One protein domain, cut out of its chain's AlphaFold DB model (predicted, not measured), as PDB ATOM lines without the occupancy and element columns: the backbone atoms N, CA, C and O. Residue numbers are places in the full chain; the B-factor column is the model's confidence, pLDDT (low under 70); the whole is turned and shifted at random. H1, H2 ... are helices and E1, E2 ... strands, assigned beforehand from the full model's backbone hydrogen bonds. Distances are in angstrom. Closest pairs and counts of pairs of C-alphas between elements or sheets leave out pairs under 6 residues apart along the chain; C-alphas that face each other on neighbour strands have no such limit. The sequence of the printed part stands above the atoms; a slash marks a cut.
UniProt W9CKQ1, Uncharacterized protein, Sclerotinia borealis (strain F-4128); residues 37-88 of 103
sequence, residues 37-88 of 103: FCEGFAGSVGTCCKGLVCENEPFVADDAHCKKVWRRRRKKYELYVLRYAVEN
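What this domain is: This is residues 37 to 88 of the 103 residues of an uncharacterized protein of Sclerotinia borealis (strain F-4128) (UniProt W9CKQ1). A small antiparallel sheet, in the order E1 - E3 - E2, makes a head, and residues 71 to 88, with H1 among them, stick out as a free arm that makes much of the length. The 52 printed residues include three named strands, then one helix, a mixed class. The whole is loose, with a radius of gyration of the C-alphas of 13.9 A, and flat, spanning 42 by 25 by 9 A.

Where its parts are: E3, residues 63 to 68, is 15.8 A long. E2 is residues 52 to 56, and E1 residues 37 to 40, from C-alpha 37 at (30.722, -32.854, -26.481). H1, residues 75 to 86, is 17.2 A long and ends at (6.830, -15.910, -10.397).

How they stand to each other: Inner strand E3 forms a hairpin with E2, at 149 degrees, with N 53 and O 67 2.8 A apart. E1 is antiparallel to E3, at 142 degrees, with N 38 and O 64 2.9 A apart. H1, with 7 of 8 O i to N i+4 pairs within hydrogen-bond range, is not on the sheet.

The domain as a whole: The printed part has no cut. The link from E1 to E2 is long. Residues 70 to 88 have pLDDT under 70.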
ATOM      1  N   PHE A  37      31.467 -33.701 -25.552       90.25
ATOM      2  CA  PHE A  37      30.722 -32.854 -26.481       90.25
ATOM      3  C   PHE A  37      30.208 -33.671 -27.670       90.25
ATOM      4  O   PHE A  37      30.956 -34.441 -28.277       90.25
ATOM      5  N   CYS A  38      28.926 -33.522 -27.986       90.38
ATOM      6  CA  CYS A  38      28.247 -34.316 -29.007       90.38
ATOM      7  C   CYS A  38      27.572 -33.469 -30.085       90.38
ATOM      8  O   CYS A  38      27.491 -33.925 -31.228       90.38
ATOM      9  N   GLU A  39      27.143 -32.249 -29.768       90.06
ATOM     10  CA  GLU A  39      26.501 -31.344 -30.719       90.06
ATOM     11  C   GLU A  39      26.655 -29.892 -30.261       90.06
ATOM     12  O   GLU A  39      26.594 -29.590 -29.073       90.06
ATOM     13  N   GLY A  40      26.821 -28.991 -31.220       85.19
ATOM     14  CA  GLY A  40      26.689 -27.557 -30.990       85.19
ATOM     15  C   GLY A  40      26.398 -26.845 -32.297       85.19
ATOM     16  O   GLY A  40      25.927 -27.464 -33.250       85.19
ATOM     17  N   PHE A  41      26.731 -25.559 -32.376       79.75
ATOM     18  CA  PHE A  41      26.368 -24.718 -33.522       79.75
ATOM     19  C   PHE A  41      26.856 -25.263 -34.879       79.75
ATOM     20  O   PHE A  41      26.180 -25.126 -35.895       79.75
ATOM     21  N   ALA A  42      28.025 -25.911 -34.901       82.94
ATOM     22  CA  ALA A  42      28.611 -26.487 -36.114       82.94
ATOM     23  C   ALA A  42      27.972 -27.827 -36.549       82.94
ATOM     24  O   ALA A  42      28.350 -28.374 -37.585       82.94
ATOM     25  N   GLY A  43      27.017 -28.356 -35.776       81.25
ATOM     26  CA  GLY A  43      26.325 -29.617 -36.030       81.25
ATOM     27  C   GLY A  43      26.780 -30.774 -35.133       81.25
ATOM     28  O   GLY A  43      27.513 -30.600 -34.156       81.25
ATOM     29  N   SER A  44      26.313 -31.981 -35.464       85.69
ATOM     30  CA  SER A  44      26.576 -33.195 -34.685       85.69
ATOM     31  C   SER A  44      28.012 -33.690 -34.870       85.69
ATOM     32  O   SER A  44      28.425 -33.998 -35.990       85.69
ATOM     33  N   VAL A  45      28.741 -33.856 -33.769       86.00
ATOM     34  CA  VAL A  45      30.111 -34.400 -33.750       86.00
ATOM     35  C   VAL A  45      30.100 -35.928 -33.739       86.00
ATOM     36  O   VAL A  45      30.962 -36.571 -34.337       86.00
ATOM     37  N   GLY A  46      29.109 -36.537 -33.088       86.94
ATOM     38  CA  GLY A  46      28.999 -37.990 -33.026       86.94
ATOM     39  C   GLY A  46      27.827 -38.485 -32.190       86.94
ATOM     40  O   GLY A  46      27.018 -37.716 -31.681       86.94
ATOM     41  N   THR A  47      27.734 -39.806 -32.050       89.25
ATOM     42  CA  THR A  47      26.660 -40.462 -31.296       89.25
ATOM     43  C   THR A  47      27.160 -40.911 -29.925       89.25
ATOM     44  O   THR A  47      28.197 -41.572 -29.814       89.25
ATOM     45  N   CYS A  48      26.406 -40.579 -28.877       90.75
ATOM     46  CA  CYS A  48      26.682 -41.040 -27.518       90.75
ATOM     47  C   CYS A  48      26.542 -42.562 -27.381       90.75
ATOM     48  O   CYS A  48      25.779 -43.212 -28.100       90.75
ATOM     49  N   CYS A  49      27.271 -43.144 -26.430       90.25
ATOM     50  CA  CYS A  49      27.131 -44.561 -26.098       90.25
ATOM     51  C   CYS A  49      25.724 -44.915 -25.598       90.25
ATOM     52  O   CYS A  49      24.988 -44.074 -25.082       90.25
ATOM     53  N   LYS A  50      25.363 -46.202 -25.690       87.69
ATOM     54  CA  LYS A  50      24.103 -46.721 -25.134       87.69
ATOM     55  C   LYS A  50      23.953 -46.310 -23.663       87.69
ATOM     56  O   LYS A  50      24.867 -46.506 -22.868       87.69
ATOM     57  N   GLY A  51      22.784 -45.775 -23.310       87.25
ATOM     58  CA  GLY A  51      22.483 -45.282 -21.958       87.25
ATOM     59  C   GLY A  51      22.841 -43.811 -21.720       87.25
ATOM     60  O   GLY A  51      22.536 -43.280 -20.649       87.25
ATOM     61  N   LEU A  52      23.433 -43.147 -22.714       90.81
ATOM     62  CA  LEU A  52      23.702 -41.715 -22.721       90.81
ATOM     63  C   LEU A  52      22.833 -41.013 -23.776       90.81
ATOM     64  O   LEU A  52      22.480 -41.606 -24.795       90.81
ATOM     65  N   VAL A  53      22.503 -39.748 -23.534       90.56
ATOM     66  CA  VAL A  53      21.791 -38.856 -24.456       90.56
ATOM     67  C   VAL A  53      22.607 -37.587 -24.666       90.56
ATOM     68  O   VAL A  53      23.268 -37.121 -23.740       90.56
ATOM     69  N   CYS A  54      22.577 -37.054 -25.884       90.56
ATOM     70  CA  CYS A  54      23.174 -35.767 -26.208       90.56
ATOM     71  C   CYS A  54      22.193 -34.655 -25.819       90.56
ATOM     72  O   CYS A  54      21.152 -34.514 -26.456       90.56
ATOM     73  N   GLU A  55      22.478 -33.917 -24.745       88.31
ATOM     74  CA  GLU A  55      21.614 -32.828 -24.275       88.31
ATOM     75  C   GLU A  55      22.426 -31.607 -23.828       88.31
ATOM     76  O   GLU A  55      23.418 -31.713 -23.094       88.31
ATOM     77  N   ASN A  56      21.929 -30.429 -24.208       84.69
ATOM     78  CA  ASN A  56      22.409 -29.139 -23.721       84.69
ATOM     79  C   ASN A  56      22.184 -28.990 -22.211       84.69
ATOM     80  O   ASN A  56      21.284 -29.600 -21.621       84.69
ATOM     81  N   GLU A  57      23.017 -28.190 -21.550       80.19
ATOM     82  CA  GLU A  57      22.670 -27.706 -20.213       80.19
ATOM     83  C   GLU A  57      21.478 -26.740 -20.278       80.19
ATOM     84  O   GLU A  57      21.301 -26.026 -21.266       80.19
ATOM     85  N   PRO A  58      20.606 -26.721 -19.252       75.75
ATOM     86  CA  PRO A  58      19.529 -25.745 -19.213       75.75
ATOM     87  C   PRO A  58      20.127 -24.336 -19.263       75.75
ATOM     88  O   PRO A  58      21.094 -24.053 -18.563       75.75
ATOM     89  N   PHE A  59      19.525 -23.461 -20.070       74.56
ATOM     90  CA  PHE A  59      19.959 -22.073 -20.296       74.56
ATOM     91  C   PHE A  59      21.247 -21.887 -21.115       74.56
ATOM     92  O   PHE A  59      21.597 -20.743 -21.396       74.56
ATOM     93  N   VAL A  60      21.899 -22.965 -21.560       76.00
ATOM     94  CA  VAL A  60      23.042 -22.906 -22.483       76.00
ATOM     95  C   VAL A  60      22.598 -23.465 -23.832       76.00
ATOM     96  O   VAL A  60      22.183 -24.619 -23.929       76.00
ATOM     97  N   ALA A  61      22.617 -22.629 -24.867       73.69
ATOM     98  CA  ALA A  61      22.394 -23.076 -26.236       73.69
ATOM     99  C   ALA A  61      23.715 -23.576 -26.835       73.69
ATOM    100  O   ALA A  61      24.777 -23.063 -26.488       73.69
ATOM    101  N   ASP A  62      23.622 -24.548 -27.741       79.44
ATOM    102  CA  ASP A  62      24.729 -24.977 -28.604       79.44
ATOM    103  C   ASP A  62      25.950 -25.600 -27.893       79.44
ATOM    104  O   ASP A  62      27.058 -25.553 -28.428       79.44
ATOM    105  N   ASP A  63      25.748 -26.221 -26.725       83.44
ATOM    106  CA  ASP A  63      26.796 -26.888 -25.938       83.44
ATOM    107  C   ASP A  63      26.321 -28.247 -25.386       83.44
ATOM    108  O   ASP A  63      26.182 -28.491 -24.176       83.44
ATOM    109  N   ALA A  64      25.972 -29.150 -26.303       89.62
ATOM    110  CA  ALA A  64      25.388 -30.432 -25.956       89.62
ATOM    111  C   ALA A  64      26.475 -31.452 -25.631       89.62
ATOM    112  O   ALA A  64      27.438 -31.659 -26.373       89.62
ATOM    113  N   HIS A  65      26.257 -32.158 -24.527       91.88
ATOM    114  CA  HIS A  65      27.172 -33.169 -24.028       91.88
ATOM    115  C   HIS A  65      26.437 -34.480 -23.774       91.88
ATOM    116  O   HIS A  65      25.256 -34.497 -23.417       91.88
ATOM    117  N   CYS A  66      27.150 -35.595 -23.911       91.88
ATOM    118  CA  CYS A  66      26.620 -36.908 -23.585       91.88
ATOM    119  C   CYS A  66      26.417 -37.035 -22.077       91.88
ATOM    120  O   CYS A  66      27.366 -37.020 -21.299       91.88
ATOM    121  N   LYS A  67      25.174 -37.205 -21.647       90.81
ATOM    122  CA  LYS A  67      24.798 -37.330 -20.236       90.81
ATOM    123  C   LYS A  67      24.040 -38.627 -20.029       90.81
ATOM    124  O   LYS A  67      23.333 -39.087 -20.923       90.81
ATOM    125  N   LYS A  68      24.164 -39.237 -18.849       89.69
ATOM    126  CA  LYS A  68      23.343 -40.405 -18.505       89.69
ATOM    127  C   LYS A  68      21.865 -40.060 -18.612       89.69
ATOM    128  O   LYS A  68      21.416 -39.045 -18.078       89.69
ATOM    129  N   VAL A  69      21.107 -40.952 -19.250       77.19
ATOM    130  CA  VAL A  69      19.645 -40.881 -19.270       77.19
ATOM    131  C   VAL A  69      19.139 -41.205 -17.870       77.19
ATOM    132  O   VAL A  69      18.763 -42.332 -17.547       77.19
ATOM    133  N   TRP A  70      19.119 -40.204 -17.000       60.28
ATOM    134  CA  TRP A  70      18.310 -40.267 -15.798       60.28
ATOM    135  C   TRP A  70      16.867 -40.270 -16.284       60.28
ATOM    136  O   TRP A  70      16.428 -39.276 -16.856       60.28
ATOM    137  N   ARG A  71      16.124 -41.371 -16.100       53.69
ATOM    138  CA  ARG A  71      14.670 -41.439 -16.348       53.69
ATOM    139  C   ARG A  71      13.934 -40.437 -15.437       53.69
ATOM    140  O   ARG A  71      13.244 -40.808 -14.494       53.69
ATOM    141  N   ARG A  72      14.094 -39.138 -15.681       51.38
ATOM    142  CA  ARG A  72      13.430 -38.048 -14.977       51.38
ATOM    143  C   ARG A  72      12.076 -37.834 -15.631       51.38
ATOM    144  O   ARG A  72      11.892 -36.913 -16.413       51.38
ATOM    145  N   ARG A  73      11.082 -38.609 -15.198       49.31
ATOM    146  CA  ARG A  73       9.653 -38.285 -15.372       49.31
ATOM    147  C   ARG A  73       9.220 -36.952 -14.710       49.31
ATOM    148  O   ARG A  73       8.027 -36.747 -14.550       49.31
ATOM    149  N   ARG A  74      10.121 -36.064 -14.252       50.94
ATOM    150  CA  ARG A  74       9.729 -35.042 -13.258       50.94
ATOM    151  C   ARG A  74      10.273 -33.613 -13.355       50.94
ATOM    152  O   ARG A  74       9.745 -32.786 -12.636       50.94
ATOM    153  N   LYS A  75      11.242 -33.256 -14.209       49.94
ATOM    154  CA  LYS A  75      11.870 -31.911 -14.091       49.94
ATOM    155  C   LYS A  75      11.556 -30.877 -15.175       49.94
ATOM    156  O   LYS A  75      11.901 -29.717 -14.991       49.94
ATOM    157  N   LYS A  76      10.867 -31.246 -16.262       49.19
ATOM    158  CA  LYS A  76      10.443 -30.254 -17.272       49.19
ATOM    159  C   LYS A  76       9.206 -29.462 -16.820       49.19
ATOM    160  O   LYS A  76       9.155 -28.258 -17.030       49.19
ATOM    161  N   TYR A  77       8.267 -30.115 -16.126       50.62
ATOM    162  CA  TYR A  77       7.092 -29.455 -15.539       50.62
ATOM    163  C   TYR A  77       7.437 -28.617 -14.303       50.62
ATOM    164  O   TYR A  77       6.892 -27.535 -14.147       50.62
ATOM    165  N   GLU A  78       8.373 -29.060 -13.461       49.06
ATOM    166  CA  GLU A  78       8.736 -28.349 -12.224       49.06
ATOM    167  C   GLU A  78       9.373 -26.975 -12.508       49.06
ATOM    168  O   GLU A  78       9.010 -25.984 -11.881       49.06
ATOM    169  N   LEU A  79      10.239 -26.877 -13.531       52.94
ATOM    170  CA  LEU A  79      10.797 -25.588 -13.967       52.94
ATOM    171  C   LEU A  79       9.765 -24.685 -14.659       52.94
ATOM    172  O   LEU A  79       9.826 -23.468 -14.509       52.94
ATOM    173  N   TYR A  80       8.821 -25.256 -15.415       54.50
ATOM    174  CA  TYR A  80       7.770 -24.478 -16.081       54.50
ATOM    175  C   TYR A  80       6.755 -23.919 -15.070       54.50
ATOM    176  O   TYR A  80       6.389 -22.751 -15.150       54.50
ATOM    177  N   VAL A  81       6.367 -24.721 -14.071       56.03
ATOM    178  CA  VAL A  81       5.475 -24.316 -12.971       56.03
ATOM    179  C   VAL A  81       6.118 -23.234 -12.102       56.03
ATOM    180  O   VAL A  81       5.455 -22.253 -11.778       56.03
ATOM    181  N   LEU A  82       7.414 -23.349 -11.782       55.06
ATOM    182  CA  LEU A  82       8.138 -22.300 -11.052       55.06
ATOM    183  C   LEU A  82       8.186 -20.975 -11.828       55.06
ATOM    184  O   LEU A  82       8.047 -19.915 -11.228       55.06
ATOM    185  N   ARG A  83       8.326 -21.025 -13.159       53.25
ATOM    186  CA  ARG A  83       8.337 -19.818 -13.999       53.25
ATOM    187  C   ARG A  83       6.960 -19.143 -14.072       53.25
ATOM    188  O   ARG A  83       6.899 -17.925 -13.999       53.25
ATOM    189  N   TYR A  84       5.871 -19.916 -14.131       49.59
ATOM    190  CA  TYR A  84       4.501 -19.375 -14.077       49.59
ATOM    191  C   TYR A  84       4.139 -18.771 -12.713       49.59
ATOM    192  O   TYR A  84       3.422 -17.774 -12.662       49.59
ATOM    193  N   ALA A  85       4.627 -19.353 -11.613       53.22
ATOM    194  CA  ALA A  85       4.340 -18.872 -10.260       53.22
ATOM    195  C   ALA A  85       4.993 -17.513  -9.948       53.22
ATOM    196  O   ALA A  85       4.425 -16.727  -9.198       53.22
ATOM    197  N   VAL A  86       6.154 -17.214 -10.544       54.09
ATOM    198  CA  VAL A  86       6.830 -15.910 -10.397       54.09
ATOM    199  C   VAL A  86       6.101 -14.793 -11.154       54.09
ATOM    200  O   VAL A  86       6.178 -13.636 -10.756       54.09
ATOM    201  N   GLU A  87       5.360 -15.119 -12.215       51.22
ATOM    202  CA  GLU A  87       4.695 -14.118 -13.061       51.22
ATOM    203  C   GLU A  87       3.291 -13.721 -12.557       51.22
ATOM    204  O   GLU A  87       2.688 -12.794 -13.089       51.22
ATOM    205  N   ASN A  88       2.758 -14.386 -11.521       44.69
ATOM    206  CA  ASN A  88       1.422 -14.120 -10.976       44.69
ATOM    207  C   ASN A  88       1.390 -14.216  -9.438       44.69
ATOM    208  O   ASN A  88       1.000 -15.244  -8.886       44.69
TER     209      ASN A  88